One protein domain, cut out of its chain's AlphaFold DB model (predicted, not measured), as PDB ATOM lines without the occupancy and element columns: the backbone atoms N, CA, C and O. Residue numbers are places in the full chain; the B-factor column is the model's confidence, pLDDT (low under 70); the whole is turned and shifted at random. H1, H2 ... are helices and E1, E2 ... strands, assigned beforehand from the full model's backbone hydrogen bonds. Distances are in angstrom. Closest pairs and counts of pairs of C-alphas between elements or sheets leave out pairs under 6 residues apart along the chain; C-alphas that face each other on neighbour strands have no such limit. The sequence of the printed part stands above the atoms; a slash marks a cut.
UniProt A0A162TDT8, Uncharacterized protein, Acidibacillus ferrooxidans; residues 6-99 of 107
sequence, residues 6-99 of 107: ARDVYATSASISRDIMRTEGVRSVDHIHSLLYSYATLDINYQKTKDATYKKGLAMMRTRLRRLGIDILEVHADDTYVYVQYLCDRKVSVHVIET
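AT A GLANCE: This is residues 6 to 99 of the 107 residues of an uncharacterized protein of Acidibacillus ferrooxidans (UniProt A0A162TDT8). A strongly twisted sheet of three strands has one long helix, H2, crossing slantwise over one face, while its other face is bare. H3 folds back beside H2 as a helical hairpin and only grazes the sheet near its own end, and H1 lies beyond H2, on the side away from the sheet, joined to it by a loop whose residues 21 to 26 stick out. The 94 printed residues hold three named helices followed by three named strands, H1 H2 H3 E1 E2 E3; the sheet's order is E1 - E2 - E3, antiparallel throughout, and the class is mixed, helices and strands. The whole is compact and rounded, with a radius of gyration of the C-alphas of 13.2 A and spans of 36 by 30 by 22 A.

HOW THE PARTS SIT: H1, residues 6 to 19, and H2, residues 29 to 49, are near each other, with 6 pairs of C-alphas within 10 A and the closest at 8.2 A. H3, residues 52 to 67, touches H2, the closest C-alphas being those of Tyr 46 and Tyr 54, 5.3 A apart; the two form a hairpin, running opposite ways at a shallow tilt of 25 degrees. E1, residues 70 to 77, E2, residues 81 to 88, and E3, residues 91 to 98, form a meander, each strand the antiparallel neighbour of the one before. E1 and E2 are a hairpin at 162 degrees, with N 83 and O 76 2.8 A apart, within hydrogen-bond range. E2 and E3 are a hairpin at 157 degrees, with N 82 and O 97 at 2.8 A, also within range. E1 bends by 61 degrees at residue 73. H2 is on the sheet at a height of 8.2 A, two layers with a helix on one face. It lies over E1 and only just over E2 and E3, with 3 of its C-alphas falling on each of these two. On the local plane it stands at 46 degrees to E1, slantwise to the strands. The closest C-alphas of H2 and E1 are those of Ala 40 and Val 75, 6.8 A apart. H3 only grazes the sheet with its residues 62 to 66; the C-alphas of Leu 65 and Asp 71 are its closest to E1, at 6.6 A. H1 is apart from H3 and the three strands. Every O i to N i+4 pair is within hydrogen-bond range in H2 and H3, and 7 of 10 are in H1.

IN THESE COORDINATES: H1 begins at C-alpha 6, (195.668, 209.463, 192.300), and measures 21.1 A from first to last C-alpha. H2 is 30.3 A long, from C-alpha 29 at (189.312, 229.959, 209.666), and H3 is 23.1 A. E1 measures 19.7 A, E2 21.3 A and E3 22.8 A, ending at C-alpha 98, (187.914, 212.515, 209.662).

THE WHOLE: The C-alphas farthest apart, those of Arg 7 and Arg 90, are 37.7 A apart. The printed part has no cut; the link from H1 to H2 is short and the other four are tight. Mean pLDDT of the printed part is 76.6; residues 6 to 29 and residue 99 are under 70, and H1 has a mean of 37.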
ATOM      1  N   ALA A   6     194.504 208.652 192.661       38.16
ATOM      2  CA  ALA A   6     195.668 209.463 192.300       38.16
ATOM      3  C   ALA A   6     195.399 210.493 191.185       38.16
ATOM      4  O   ALA A   6     196.075 211.517 191.137       38.16
ATOM      5  N   ARG A   7     194.431 210.261 190.285       33.72
ATOM      6  CA  ARG A   7     194.193 211.169 189.144       33.72
ATOM      7  C   ARG A   7     193.349 212.395 189.494       33.72
ATOM      8  O   ARG A   7     193.690 213.484 189.040       33.72
ATOM      9  N   ASP A   8     192.333 212.255 190.345       34.38
ATOM     10  CA  ASP A   8     191.480 213.392 190.723       34.38
ATOM     11  C   ASP A   8     192.165 214.351 191.704       34.38
ATOM     12  O   ASP A   8     192.045 215.566 191.571       34.38
ATOM     13  N   VAL A   9     192.998 213.850 192.623       40.59
ATOM     14  CA  VAL A   9     193.679 214.695 193.623       40.59
ATOM     15  C   VAL A   9     194.664 215.687 192.980       40.59
ATOM     16  O   VAL A   9     194.826 216.810 193.468       40.59
ATOM     17  N   TYR A  10     195.289 215.334 191.850       36.19
ATOM     18  CA  TYR A  10     196.140 216.266 191.094       36.19
ATOM     19  C   TYR A  10     195.335 217.362 190.384       36.19
ATOM     20  O   TYR A  10     195.748 218.523 190.396       36.19
ATOM     21  N   ALA A  11     194.173 217.033 189.812       31.78
ATOM     22  CA  ALA A  11     193.299 218.021 189.179       31.78
ATOM     23  C   ALA A  11     192.687 218.973 190.222       31.78
ATOM     24  O   ALA A  11     192.634 220.187 190.004       31.78
ATOM     25  N   THR A  12     192.326 218.451 191.396       39.44
ATOM     26  CA  THR A  12     191.802 219.232 192.520       39.44
ATOM     27  C   THR A  12     192.877 220.119 193.148       39.44
ATOM     28  O   THR A  12     192.640 221.305 193.343       39.44
ATOM     29  N   SER A  13     194.097 219.626 193.387       34.81
ATOM     30  CA  SER A  13     195.185 220.449 193.953       34.81
ATOM     31  C   SER A  13     195.674 221.555 193.003       34.81
ATOM     32  O   SER A  13     195.988 222.665 193.453       34.81
ATOM     33  N   ALA A  14     195.680 221.302 191.690       38.16
ATOM     34  CA  ALA A  14     195.991 222.311 190.677       38.16
ATOM     35  C   ALA A  14     194.872 223.358 190.512       38.16
ATOM     36  O   ALA A  14     195.170 224.534 190.294       38.16
ATOM     37  N   SER A  15     193.602 222.961 190.658       38.06
ATOM     38  CA  SER A  15     192.447 223.873 190.573       38.06
ATOM     39  C   SER A  15     192.286 224.720 191.842       38.06
ATOM     40  O   SER A  15     192.145 225.936 191.752       38.06
ATOM     41  N   ILE A  16     192.476 224.121 193.024       46.91
ATOM     42  CA  ILE A  16     192.523 224.824 194.318       46.91
ATOM     43  C   ILE A  16     193.642 225.875 194.324       46.91
ATOM     44  O   ILE A  16     193.491 226.960 194.879       46.91
ATOM     45  N   SER A  17     194.767 225.609 193.655       39.56
ATOM     46  CA  SER A  17     195.854 226.590 193.553       39.56
ATOM     47  C   SER A  17     195.500 227.815 192.694       39.56
ATOM     48  O   SER A  17     196.151 228.848 192.851       39.56
ATOM     49  N   ARG A  18     194.488 227.731 191.814       35.06
ATOM     50  CA  ARG A  18     194.106 228.810 190.886       35.06
ATOM     51  C   ARG A  18     192.985 229.710 191.426       35.06
ATOM     52  O   ARG A  18     193.048 230.912 191.193       35.06
ATOM     53  N   ASP A  19     192.047 229.178 192.211       36.25
ATOM     54  CA  ASP A  19     190.942 229.974 192.782       36.25
ATOM     55  C   ASP A  19     191.319 230.765 194.052       36.25
ATOM     56  O   ASP A  19     190.662 231.743 194.400       36.25
ATOM     57  N   ILE A  20     192.426 230.427 194.726       48.53
ATOM     58  CA  ILE A  20     192.819 231.061 196.003       48.53
ATOM     59  C   ILE A  20     193.634 232.369 195.819       48.53
ATOM     60  O   ILE A  20     194.122 232.952 196.784       48.53
ATOM     61  N   MET A  21     193.791 232.889 194.595       40.81
ATOM     62  CA  MET A  21     194.488 234.170 194.349       40.81
ATOM     63  C   MET A  21     193.567 235.401 194.297       40.81
ATOM     64  O   MET A  21     193.991 236.471 193.868       40.81
ATOM     65  N   ARG A  22     192.317 235.290 194.760       35.75
ATOM     66  CA  ARG A  22     191.382 236.421 194.827       35.75
ATOM     67  C   ARG A  22     190.667 236.511 196.170       35.75
ATOM     68  O   ARG A  22     189.458 236.400 196.227       35.75
ATOM     69  N   THR A  23     191.407 236.773 197.239       38.19
ATOM     70  CA  THR A  23     190.855 237.482 198.407       38.19
ATOM     71  C   THR A  23     192.013 237.954 199.267       38.19
ATOM     72  O   THR A  23     192.535 237.223 200.110       38.19
ATOM     73  N   GLU A  24     192.441 239.186 199.023       42.91
ATOM     74  CA  GLU A  24     193.194 239.946 200.008       42.91
ATOM     75  C   GLU A  24     192.287 240.191 201.226       42.91
ATOM     76  O   GLU A  24     191.144 240.618 201.081       42.91
ATOM     77  N   GLY A  25     192.789 239.919 202.433       43.25
ATOM     78  CA  GLY A  25     192.318 240.625 203.629       43.25
ATOM     79  C   GLY A  25     191.514 239.863 204.684       43.25
ATOM     80  O   GLY A  25     191.314 240.427 205.754       43.25
ATOM     81  N   VAL A  26     191.115 238.599 204.492       43.81
ATOM     82  CA  VAL A  26     190.442 237.831 205.563       43.81
ATOM     83  C   VAL A  26     191.084 236.455 205.708       43.81
ATOM     84  O   VAL A  26     190.918 235.579 204.862       43.81
ATOM     85  N   ARG A  27     191.817 236.246 206.810       54.16
ATOM     86  CA  ARG A  27     192.192 234.905 207.286       54.16
ATOM     87  C   ARG A  27     190.910 234.201 207.742       54.16
ATOM     88  O   ARG A  27     190.642 234.152 208.938       54.16
ATOM     89  N   SER A  28     190.078 233.725 206.812       61.31
ATOM     90  CA  SER A  28     188.953 232.877 207.206       61.31
ATOM     91  C   SER A  28     189.531 231.618 207.843       61.31
ATOM     92  O   SER A  28     190.475 231.027 207.310       61.31
ATOM     93  N   VAL A  29     188.982 231.219 208.987       62.06
ATOM     94  CA  VAL A  29     189.312 229.959 209.666       62.06
ATOM     95  C   VAL A  29     189.222 228.784 208.680       62.06
ATOM     96  O   VAL A  29     190.082 227.902 208.687       62.06
ATOM     97  N   ASP A  30     188.290 228.860 207.728       75.25
ATOM     98  CA  ASP A  30     188.114 227.882 206.650       75.25
ATOM     99  C   ASP A  30     189.339 227.767 205.736       75.25
ATOM    100  O   ASP A  30     189.696 226.676 205.289       75.25
ATOM    101  N   HIS A  31     190.036 228.879 205.481       77.88
ATOM    102  CA  HIS A  31     191.237 228.869 204.652       77.88
ATOM    103  C   HIS A  31     192.384 228.126 205.344       77.88
ATOM    104  O   HIS A  31     193.077 227.330 204.710       77.88
ATOM    105  N   ILE A  32     192.565 228.342 206.650       83.31
ATOM    106  CA  ILE A  32     193.589 227.646 207.437       83.31
ATOM    107  C   ILE A  32     193.274 226.149 207.500       83.31
ATOM    108  O   ILE A  32     194.151 225.338 207.206       83.31
ATOM    109  N   HIS A  33     192.025 225.778 207.790       85.12
ATOM    110  CA  HIS A  33     191.595 224.377 207.810       85.12
ATOM    111  C   HIS A  33     191.819 223.683 206.460       85.12
ATOM    112  O   HIS A  33     192.373 222.587 206.417       85.12
ATOM    113  N   SER A  34     191.502 224.345 205.343       87.19
ATOM    114  CA  SER A  34     191.743 223.805 203.998       87.19
ATOM    115  C   SER A  34     193.230 223.538 203.715       87.19
ATOM    116  O   SER A  34     193.591 222.511 203.127       87.19
ATOM    117  N   LEU A  35     194.122 224.428 204.162       90.06
ATOM    118  CA  LEU A  35     195.565 224.233 204.004       90.06
ATOM    119  C   LEU A  35     196.102 223.111 204.896       90.06
ATOM    120  O   LEU A  35     196.936 222.331 204.435       90.06
ATOM    121  N   LEU A  36     195.619 223.005 206.136       90.31
ATOM    122  CA  LEU A  36     195.977 221.913 207.043       90.31
ATOM    123  C   LEU A  36     195.502 220.562 206.490       90.31
ATOM    124  O   LEU A  36     196.286 219.617 206.459       90.31
ATOM    125  N   TYR A  37     194.282 220.494 205.952       89.00
ATOM    126  CA  TYR A  37     193.756 219.310 205.266       89.00
ATOM    127  C   TYR A  37     194.611 218.904 204.061       89.00
ATOM    128  O   TYR A  37     194.989 217.739 203.900       89.00
ATOM    129  N   SER A  38     194.972 219.882 203.227       90.19
ATOM    130  CA  SER A  38     195.827 219.656 202.060       90.19
ATOM    131  C   SER A  38     197.215 219.153 202.470       90.19
ATOM    132  O   SER A  38     197.736 218.219 201.863       90.19
ATOM    133  N   TYR A  39     197.806 219.738 203.519       93.12
ATOM    134  CA  TYR A  39     199.086 219.292 204.070       93.12
ATOM    135  C   TYR A  39     199.007 217.849 204.577       93.12
ATOM    136  O   TYR A  39     199.842 217.029 204.204       93.12
ATOM    137  N   ALA A  40     197.982 217.528 205.365       90.25
ATOM    138  CA  ALA A  40     197.788 216.201 205.938       90.25
ATOM    139  C   ALA A  40     197.625 215.129 204.849       90.25
ATOM    140  O   ALA A  40     198.238 214.065 204.910       90.25
ATOM    141  N   THR A  41     196.871 215.448 203.796       88.94
ATOM    142  CA  THR A  41     196.688 214.569 202.633       88.94
ATOM    143  C   THR A  41     198.015 214.293 201.923       88.94
ATOM    144  O   THR A  41     198.315 213.150 201.576       88.94
ATOM    145  N   LEU A  42     198.835 215.329 201.714       90.44
ATOM    146  CA  LEU A  42     200.167 215.176 201.126       90.44
ATOM    147  C   LEU A  42     201.088 214.342 202.021       90.44
ATOM    148  O   LEU A  42     201.839 213.521 201.497       90.44
ATOM    149  N   ASP A  43     201.018 214.526 203.342       92.31
ATOM    150  CA  ASP A  43     201.866 213.804 204.291       92.31
ATOM    151  C   ASP A  43     201.524 212.320 204.299       92.31
ATOM    152  O   ASP A  43     202.391 211.495 204.032       92.31
ATOM    153  N   ILE A  44     200.245 211.974 204.439       89.56
ATOM    154  CA  ILE A  44     199.776 210.583 204.400       89.56
ATOM    155  C   ILE A  44     200.173 209.906 203.089       89.56
ATOM    156  O   ILE A  44     200.663 208.774 203.091       89.56
ATOM    157  N   ASN A  45     199.987 210.590 201.958       87.19
ATOM    158  CA  ASN A  45     200.363 210.041 200.660       87.19
ATOM    159  C   ASN A  45     201.878 209.868 200.535       87.19
ATOM    160  O   ASN A  45     202.330 208.841 200.024       87.19
ATOM    161  N   TYR A  46     202.673 210.804 201.054       91.56
ATOM    162  CA  TYR A  46     204.119 210.641 201.130       91.56
ATOM    163  C   TYR A  46     204.512 209.480 202.047       91.56
ATOM    164  O   TYR A  46     205.354 208.677 201.664       91.56
ATOM    165  N   GLN A  47     203.896 209.325 203.220       88.62
ATOM    166  CA  GLN A  47     204.207 208.226 204.132       88.62
ATOM    167  C   GLN A  47     203.901 206.862 203.514       88.62
ATOM    168  O   GLN A  47     204.709 205.945 203.664       88.62
ATOM    169  N   LYS A  48     202.791 206.747 202.774       89.00
ATOM    170  CA  LYS A  48     202.376 205.513 202.091       89.00
ATOM    171  C   LYS A  48     203.245 205.170 200.882       89.00
ATOM    172  O   LYS A  48     203.615 204.018 200.704       89.00
ATOM    173  N   THR A  49     203.539 206.154 200.034       91.00
ATOM    174  CA  THR A  49     204.165 205.909 198.718       91.00
ATOM    175  C   THR A  49     205.663 206.191 198.686       91.00
ATOM    176  O   THR A  49     206.368 205.674 197.828       91.00
ATOM    177  N   LYS A  50     206.146 207.047 199.592       91.62
ATOM    178  CA  LYS A  50     207.486 207.652 199.581       91.62
ATOM    179  C   LYS A  50     207.824 208.399 198.275       91.62
ATOM    180  O   LYS A  50     208.997 208.652 198.007       91.62
ATOM    181  N   ASP A  51     206.817 208.826 197.505       90.00
ATOM    182  CA  ASP A  51     206.989 209.547 196.236       90.00
ATOM    183  C   ASP A  51     207.574 210.960 196.449       90.00
ATOM    184  O   ASP A  51     207.097 211.761 197.265       90.00
ATOM    185  N   ALA A  52     208.614 211.288 195.680       87.50
ATOM    186  CA  ALA A  52     209.295 212.580 195.724       87.50
ATOM    187  C   ALA A  52     208.381 213.767 195.364       87.50
ATOM    188  O   ALA A  52     208.620 214.893 195.811       87.50
ATOM    189  N   THR A  53     207.316 213.533 194.604       88.81
ATOM    190  CA  THR A  53     206.340 214.550 194.212       88.81
ATOM    191  C   THR A  53     205.529 215.024 195.414       88.81
ATOM    192  O   THR A  53     205.410 216.233 195.630       88.81
ATOM    193  N   TYR A  54     205.077 214.103 196.275       85.00
ATOM    194  CA  TYR A  54     204.423 214.470 197.538       85.00
ATOM    195  C   TYR A  54     205.398 215.167 198.488       85.00
ATOM    196  O   TYR A  54     205.038 216.174 199.092       85.00
ATOM    197  N   LYS A  55     206.664 214.727 198.542       87.06
ATOM    198  CA  LYS A  55     207.713 215.410 199.321       87.06
ATOM    199  C   LYS A  55     207.910 216.866 198.880       87.06
ATOM    200  O   LYS A  55     208.020 217.761 199.720       87.06
ATOM    201  N   LYS A  56     207.929 217.126 197.568       89.25
ATOM    202  CA  LYS A  56     208.010 218.488 197.017       89.25
ATOM    203  C   LYS A  56     206.766 219.307 197.372       89.25
ATOM    204  O   LYS A  56     206.900 220.452 197.804       89.25
ATOM    205  N   GLY A  57     205.580 218.709 197.255       89.00
ATOM    206  CA  GLY A  57     204.316 219.320 197.671       89.00
ATOM    207  C   GLY A  57     204.309 219.714 199.152       89.00
ATOM    208  O   GLY A  57     203.957 220.847 199.481       89.00
ATOM    209  N   LEU A  58     204.782 218.832 200.038       91.56
ATOM    210  CA  LEU A  58     204.911 219.092 201.476       91.56
ATOM    211  C   LEU A  58     205.817 220.285 201.772       91.56
ATOM    212  O   LEU A  58     205.455 221.146 202.571       91.56
ATOM    213  N   ALA A  59     206.974 220.374 201.112       91.44
ATOM    214  CA  ALA A  59     207.896 221.493 201.296       91.44
ATOM    215  C   ALA A  59     207.269 222.838 200.874       91.44
ATOM    216  O   ALA A  59     207.381 223.842 201.588       91.44
ATOM    217  N   MET A  60     206.559 222.852 199.739       92.69
ATOM    218  CA  MET A  60     205.838 224.038 199.265       92.69
ATOM    219  C   MET A  60     204.710 224.433 200.225       92.69
ATOM    220  O   MET A  60     204.595 225.604 200.595       92.69
ATOM    221  N   MET A  61     203.914 223.462 200.680       91.88
ATOM    222  CA  MET A  61     202.797 223.712 201.589       91.88
ATOM    223  C   MET A  61     203.275 224.193 202.961       91.88
ATOM    224  O   MET A  61     202.734 225.159 203.494       91.88
ATOM    225  N   ARG A  62     204.351 223.605 203.499       94.25
ATOM    226  CA  ARG A  62     204.962 224.051 204.759       94.25
ATOM    227  C   ARG A  62     205.427 225.502 204.678       94.25
ATOM    228  O   ARG A  62     205.194 226.279 205.598       94.25
ATOM    229  N   THR A  63     206.023 225.897 203.552       92.38
ATOM    230  CA  THR A  63     206.420 227.294 203.310       92.38
ATOM    231  C   THR A  63     205.209 228.228 203.302       92.38
ATOM    232  O   THR A  63     205.257 229.307 203.891       92.38
ATOM    233  N   ARG A  64     204.108 227.818 202.660       91.19
ATOM    234  CA  ARG A  64     202.863 228.594 202.609       91.19
ATOM    235  C   ARG A  64     202.240 228.770 203.995       91.19
ATOM    236  O   ARG A  64     201.913 229.894 204.357       91.19
ATOM    237  N   LEU A  65     202.135 227.694 204.772       91.56
ATOM    238  CA  LEU A  65     201.633 227.725 206.150       91.56
ATOM    239  C   LEU A  65     202.497 228.628 207.040       91.56
ATOM    240  O   LEU A  65     201.967 229.481 207.750       91.56
ATOM    241  N   ARG A  66     203.827 228.552 206.910       93.62
ATOM    242  CA  ARG A  66     204.744 229.399 207.684       93.62
ATOM    243  C   ARG A  66     204.560 230.889 207.402       93.62
ATOM    244  O   ARG A  66     204.621 231.692 208.328       93.62
ATOM    245  N   ARG A  67     204.280 231.269 206.148       90.94
ATOM    246  CA  ARG A  67     203.948 232.663 205.779       90.94
ATOM    247  C   ARG A  67     202.653 233.158 206.427       90.94
ATOM    248  O   ARG A  67     202.488 234.361 206.583       90.94
ATOM    249  N   LEU A  68     201.762 232.247 206.816       88.81
ATOM    250  CA  LEU A  68     200.537 232.545 207.559       88.81
ATOM    251  C   LEU A  68     200.737 232.505 209.085       88.81
ATOM    252  O   LEU A  68     199.768 232.674 209.819       88.81
ATOM    253  N   GLY A  69     201.970 232.296 209.563       90.69
ATOM    254  CA  GLY A  69     202.283 232.174 210.988       90.69
ATOM    255  C   GLY A  69     202.016 230.786 211.573       90.69
ATOM    256  O   GLY A  69     201.965 230.653 212.793       90.69
ATOM    257  N   ILE A  70     201.850 229.768 210.723       92.44
ATOM    258  CA  ILE A  70     201.548 228.391 211.121       92.44
ATOM    259  C   ILE A  70     202.786 227.515 210.916       92.44
ATOM    260  O   ILE A  70     203.234 227.338 209.781       92.44
ATOM    261  N   ASP A  71     203.324 226.935 211.988       94.50
ATOM    262  CA  ASP A  71     204.384 225.921 211.899       94.50
ATOM    263  C   ASP A  71     203.810 224.536 212.205       94.50
ATOM    264  O   ASP A  71     203.239 224.323 213.273       94.50
ATOM    265  N   ILE A  72     203.939 223.599 211.265       95.12
ATOM    266  CA  ILE A  72     203.517 222.213 211.491       95.12
ATOM    267  C   ILE A  72     204.554 221.526 212.373       95.12
ATOM    268  O   ILE A  72     205.740 221.498 212.027       95.12
ATOM    269  N   LEU A  73     204.090 220.956 213.482       92.81
ATOM    270  CA  LEU A  73     204.915 220.210 214.423       92.81
ATOM    271  C   LEU A  73     204.915 218.727 214.060       92.81
ATOM    272  O   LEU A  73     205.974 218.162 213.795       92.81
ATOM    273  N   GLU A  74     203.727 218.129 213.972       91.44
ATOM    274  CA  GLU A  74     203.563 216.694 213.755       91.44
ATOM    275  C   GLU A  74     202.247 216.386 213.031       91.44
ATOM    276  O   GLU A  74     201.258 217.114 213.164       91.44
ATOM    277  N   VAL A  75     202.244 215.296 212.262       92.19
ATOM    278  CA  VAL A  75     201.036 214.695 211.695       92.19
ATOM    279  C   VAL A  75     200.966 213.250 212.160       92.19
ATOM    280  O   VAL A  75     201.886 212.471 211.920       92.19
ATOM    281  N   HIS A  76     199.863 212.902 212.812       89.31
ATOM    282  CA  HIS A  76     199.553 211.540 213.219       89.31
ATOM    283  C   HIS A  76     198.262 211.089 212.542       89.31
ATOM    284  O   HIS A  76     197.348 211.891 212.365       89.31
ATOM    285  N   ALA A  77     198.172 209.820 212.168       86.06
ATOM    286  CA  ALA A  77     196.972 209.262 211.562       86.06
ATOM    287  C   ALA A  77     196.659 207.901 212.182       86.06
ATOM    288  O   ALA A  77     197.561 207.076 212.339       86.06
ATOM    289  N   ASP A  78     195.385 207.687 212.489       86.56
ATOM    290  CA  ASP A  78     194.815 206.390 212.838       86.56
ATOM    291  C   ASP A  78     193.865 205.907 211.717       86.56
ATOM    292  O   ASP A  78     193.818 206.483 210.625       86.56
ATOM    293  N   ASP A  79     193.123 204.824 211.957       82.44
ATOM    294  CA  ASP A  79     192.212 204.223 210.969       82.44
ATOM    295  C   ASP A  79     190.996 205.098 210.598       82.44
ATOM    296  O   ASP A  79     190.243 204.760 209.675       82.44
ATOM    297  N   THR A  80     190.751 206.171 211.350       81.81
ATOM    298  CA  THR A  80     189.551 207.010 211.261       81.81
ATOM    299  C   THR A  80     189.890 208.494 211.176       81.81
ATOM    300  O   THR A  80     189.226 209.214 210.432       81.81
ATOM    301  N   TYR A  81     190.947 208.955 211.834       84.75
ATOM    302  CA  TYR A  81     191.282 210.362 211.976       84.75
ATOM    303  C   TYR A  81     192.730 210.670 211.620       84.75
ATOM    304  O   TYR A  81     193.638 209.851 211.748       84.75
ATOM    305  N   VAL A  82     192.940 211.918 211.220       87.31
ATOM    306  CA  VAL A  82     194.254 212.523 211.036       87.31
ATOM    307  C   VAL A  82     194.341 213.753 211.918       87.31
ATOM    308  O   VAL A  82     193.498 214.645 211.853       87.31
ATOM    309  N   TYR A  83     195.389 213.806 212.725       88.88
ATOM    310  CA  TYR A  83     195.670 214.860 213.681       88.88
ATOM    311  C   TYR A  83     196.864 215.657 213.181       88.88
ATOM    312  O   TYR A  83     197.969 215.131 213.053       88.88
ATOM    313  N   VAL A  84     196.646 216.937 212.906       91.88
ATOM    314  CA  VAL A  84     197.704 217.873 212.530       91.88
ATOM    315  C   VAL A  84     197.977 218.772 213.721       91.88
ATOM    316  O   VAL A  84     197.159 219.633 214.051       91.88
ATOM    317  N   GLN A  85     199.120 218.579 214.369       92.62
ATOM    318  CA  GLN A  85     199.580 219.458 215.433       92.62
ATOM    319  C   GLN A  85     200.370 220.619 214.828       92.62
ATOM    320  O   GLN A  85     201.317 220.421 214.060       92.62
ATOM    321  N   TYR A  86     199.995 221.845 215.180       92.62
ATOM    322  CA  TYR A  86     200.631 223.047 214.656       92.62
ATOM    323  C   TYR A  86     200.723 224.157 215.700       92.62
ATOM    324  O   TYR A  86     199.920 224.247 216.628       92.62
ATOM    325  N   LEU A  87     201.718 225.021 215.529       90.56
ATOM    326  CA  LEU A  87     201.914 226.234 216.307       90.56
ATOM    327  C   LEU A  87     201.342 227.428 215.536       90.56
ATOM    328  O   LEU A  87     201.744 227.667 214.399       90.56
ATOM    329  N   CYS A  88     200.449 228.194 216.161       87.25
ATOM    330  CA  CYS A  88     199.947 229.476 215.658       87.25
ATOM    331  C   CYS A  88     199.851 230.463 216.826       87.25
ATOM    332  O   CYS A  88     199.364 230.102 217.894       87.25
ATOM    333  N   ASP A  89     200.350 231.691 216.665       86.25
ATOM    334  CA  ASP A  89     200.324 232.730 217.713       86.25
ATOM    335  C   ASP A  89     200.858 232.255 219.083       86.25
ATOM    336  O   ASP A  89     200.309 232.566 220.141       86.25
ATOM    337  N   ARG A  90     201.952 231.473 219.060       85.19
ATOM    338  CA  ARG A  90     202.595 230.842 220.235       85.19
ATOM    339  C   ARG A  90     201.707 229.851 221.004       85.19
ATOM    340  O   ARG A  90     202.059 229.462 222.116       85.19
ATOM    341  N   LYS A  91     200.591 229.417 220.421       87.19
ATOM    342  CA  LYS A  91     199.721 228.369 220.961       87.19
ATOM    343  C   LYS A  91     199.820 227.119 220.103       87.19
ATOM    344  O   LYS A  91     199.832 227.201 218.875       87.19
ATOM    345  N   VAL A  92     199.901 225.972 220.765       90.06
ATOM    346  CA  VAL A  92     199.806 224.671 220.104       90.06
ATOM    347  C   VAL A  92     198.331 224.338 219.936       90.06
ATOM    348  O   VAL A  92     197.574 224.375 220.904       90.06
ATOM    349  N   SER A  93     197.947 224.008 218.710       89.50
ATOM    350  CA  SER A  93     196.601 223.590 218.338       89.50
ATOM    351  C   SER A  93     196.662 222.259 217.598       89.50
ATOM    352  O   SER A  93     197.672 221.923 216.973       89.50
ATOM    353  N   VAL A  94     195.570 221.500 217.662       88.00
ATOM    354  CA  VAL A  94     195.400 220.249 216.917       88.00
ATOM    355  C   VAL A  94     194.189 220.399 216.010       88.00
ATOM    356  O   VAL A  94     193.100 220.718 216.480       88.00
ATOM    357  N   HIS A  95     194.386 220.180 214.712       88.12
ATOM    358  CA  HIS A  95     193.296 220.062 213.751       88.12
ATOM    359  C   HIS A  95     193.022 218.582 213.492       88.12
ATOM    360  O   HIS A  95     193.946 217.839 213.158       88.12
ATOM    361  N   VAL A  96     191.770 218.164 213.672       87.06
ATOM    362  CA  VAL A  96     191.332 216.774 213.510       87.06
ATOM    363  C   VAL A  96     190.535 216.659 212.220       87.06
ATOM    364  O   VAL A  96     189.594 217.419 212.003       87.06
ATOM    365  N   ILE A  97     190.926 215.718 211.370       85.56
ATOM    366  CA  ILE A  97     190.314 215.455 210.070       85.56
ATOM    367  C   ILE A  97     189.790 214.024 210.084       85.56
ATOM    368  O   ILE A  97     190.562 213.090 210.284       85.56
ATOM    369  N   GLU A  98     188.499 213.842 209.839       81.19
ATOM    370  CA  GLU A  98     187.914 212.515 209.662       81.19
ATOM    371  C   GLU A  98     188.215 211.989 208.250       81.19
ATOM    372  O   GLU A  98     188.047 212.688 207.251       81.19
ATOM    373  N   THR A  99     188.714 210.757 208.162       69.50
ATOM    374  CA  THR A  99     189.156 210.125 206.903       69.50
ATOM    375  C   THR A  99     188.080 209.279 206.240       69.50
ATOM    376  O   THR A  99     188.201 208.933 205.063       69.50
TER     377      THR A  99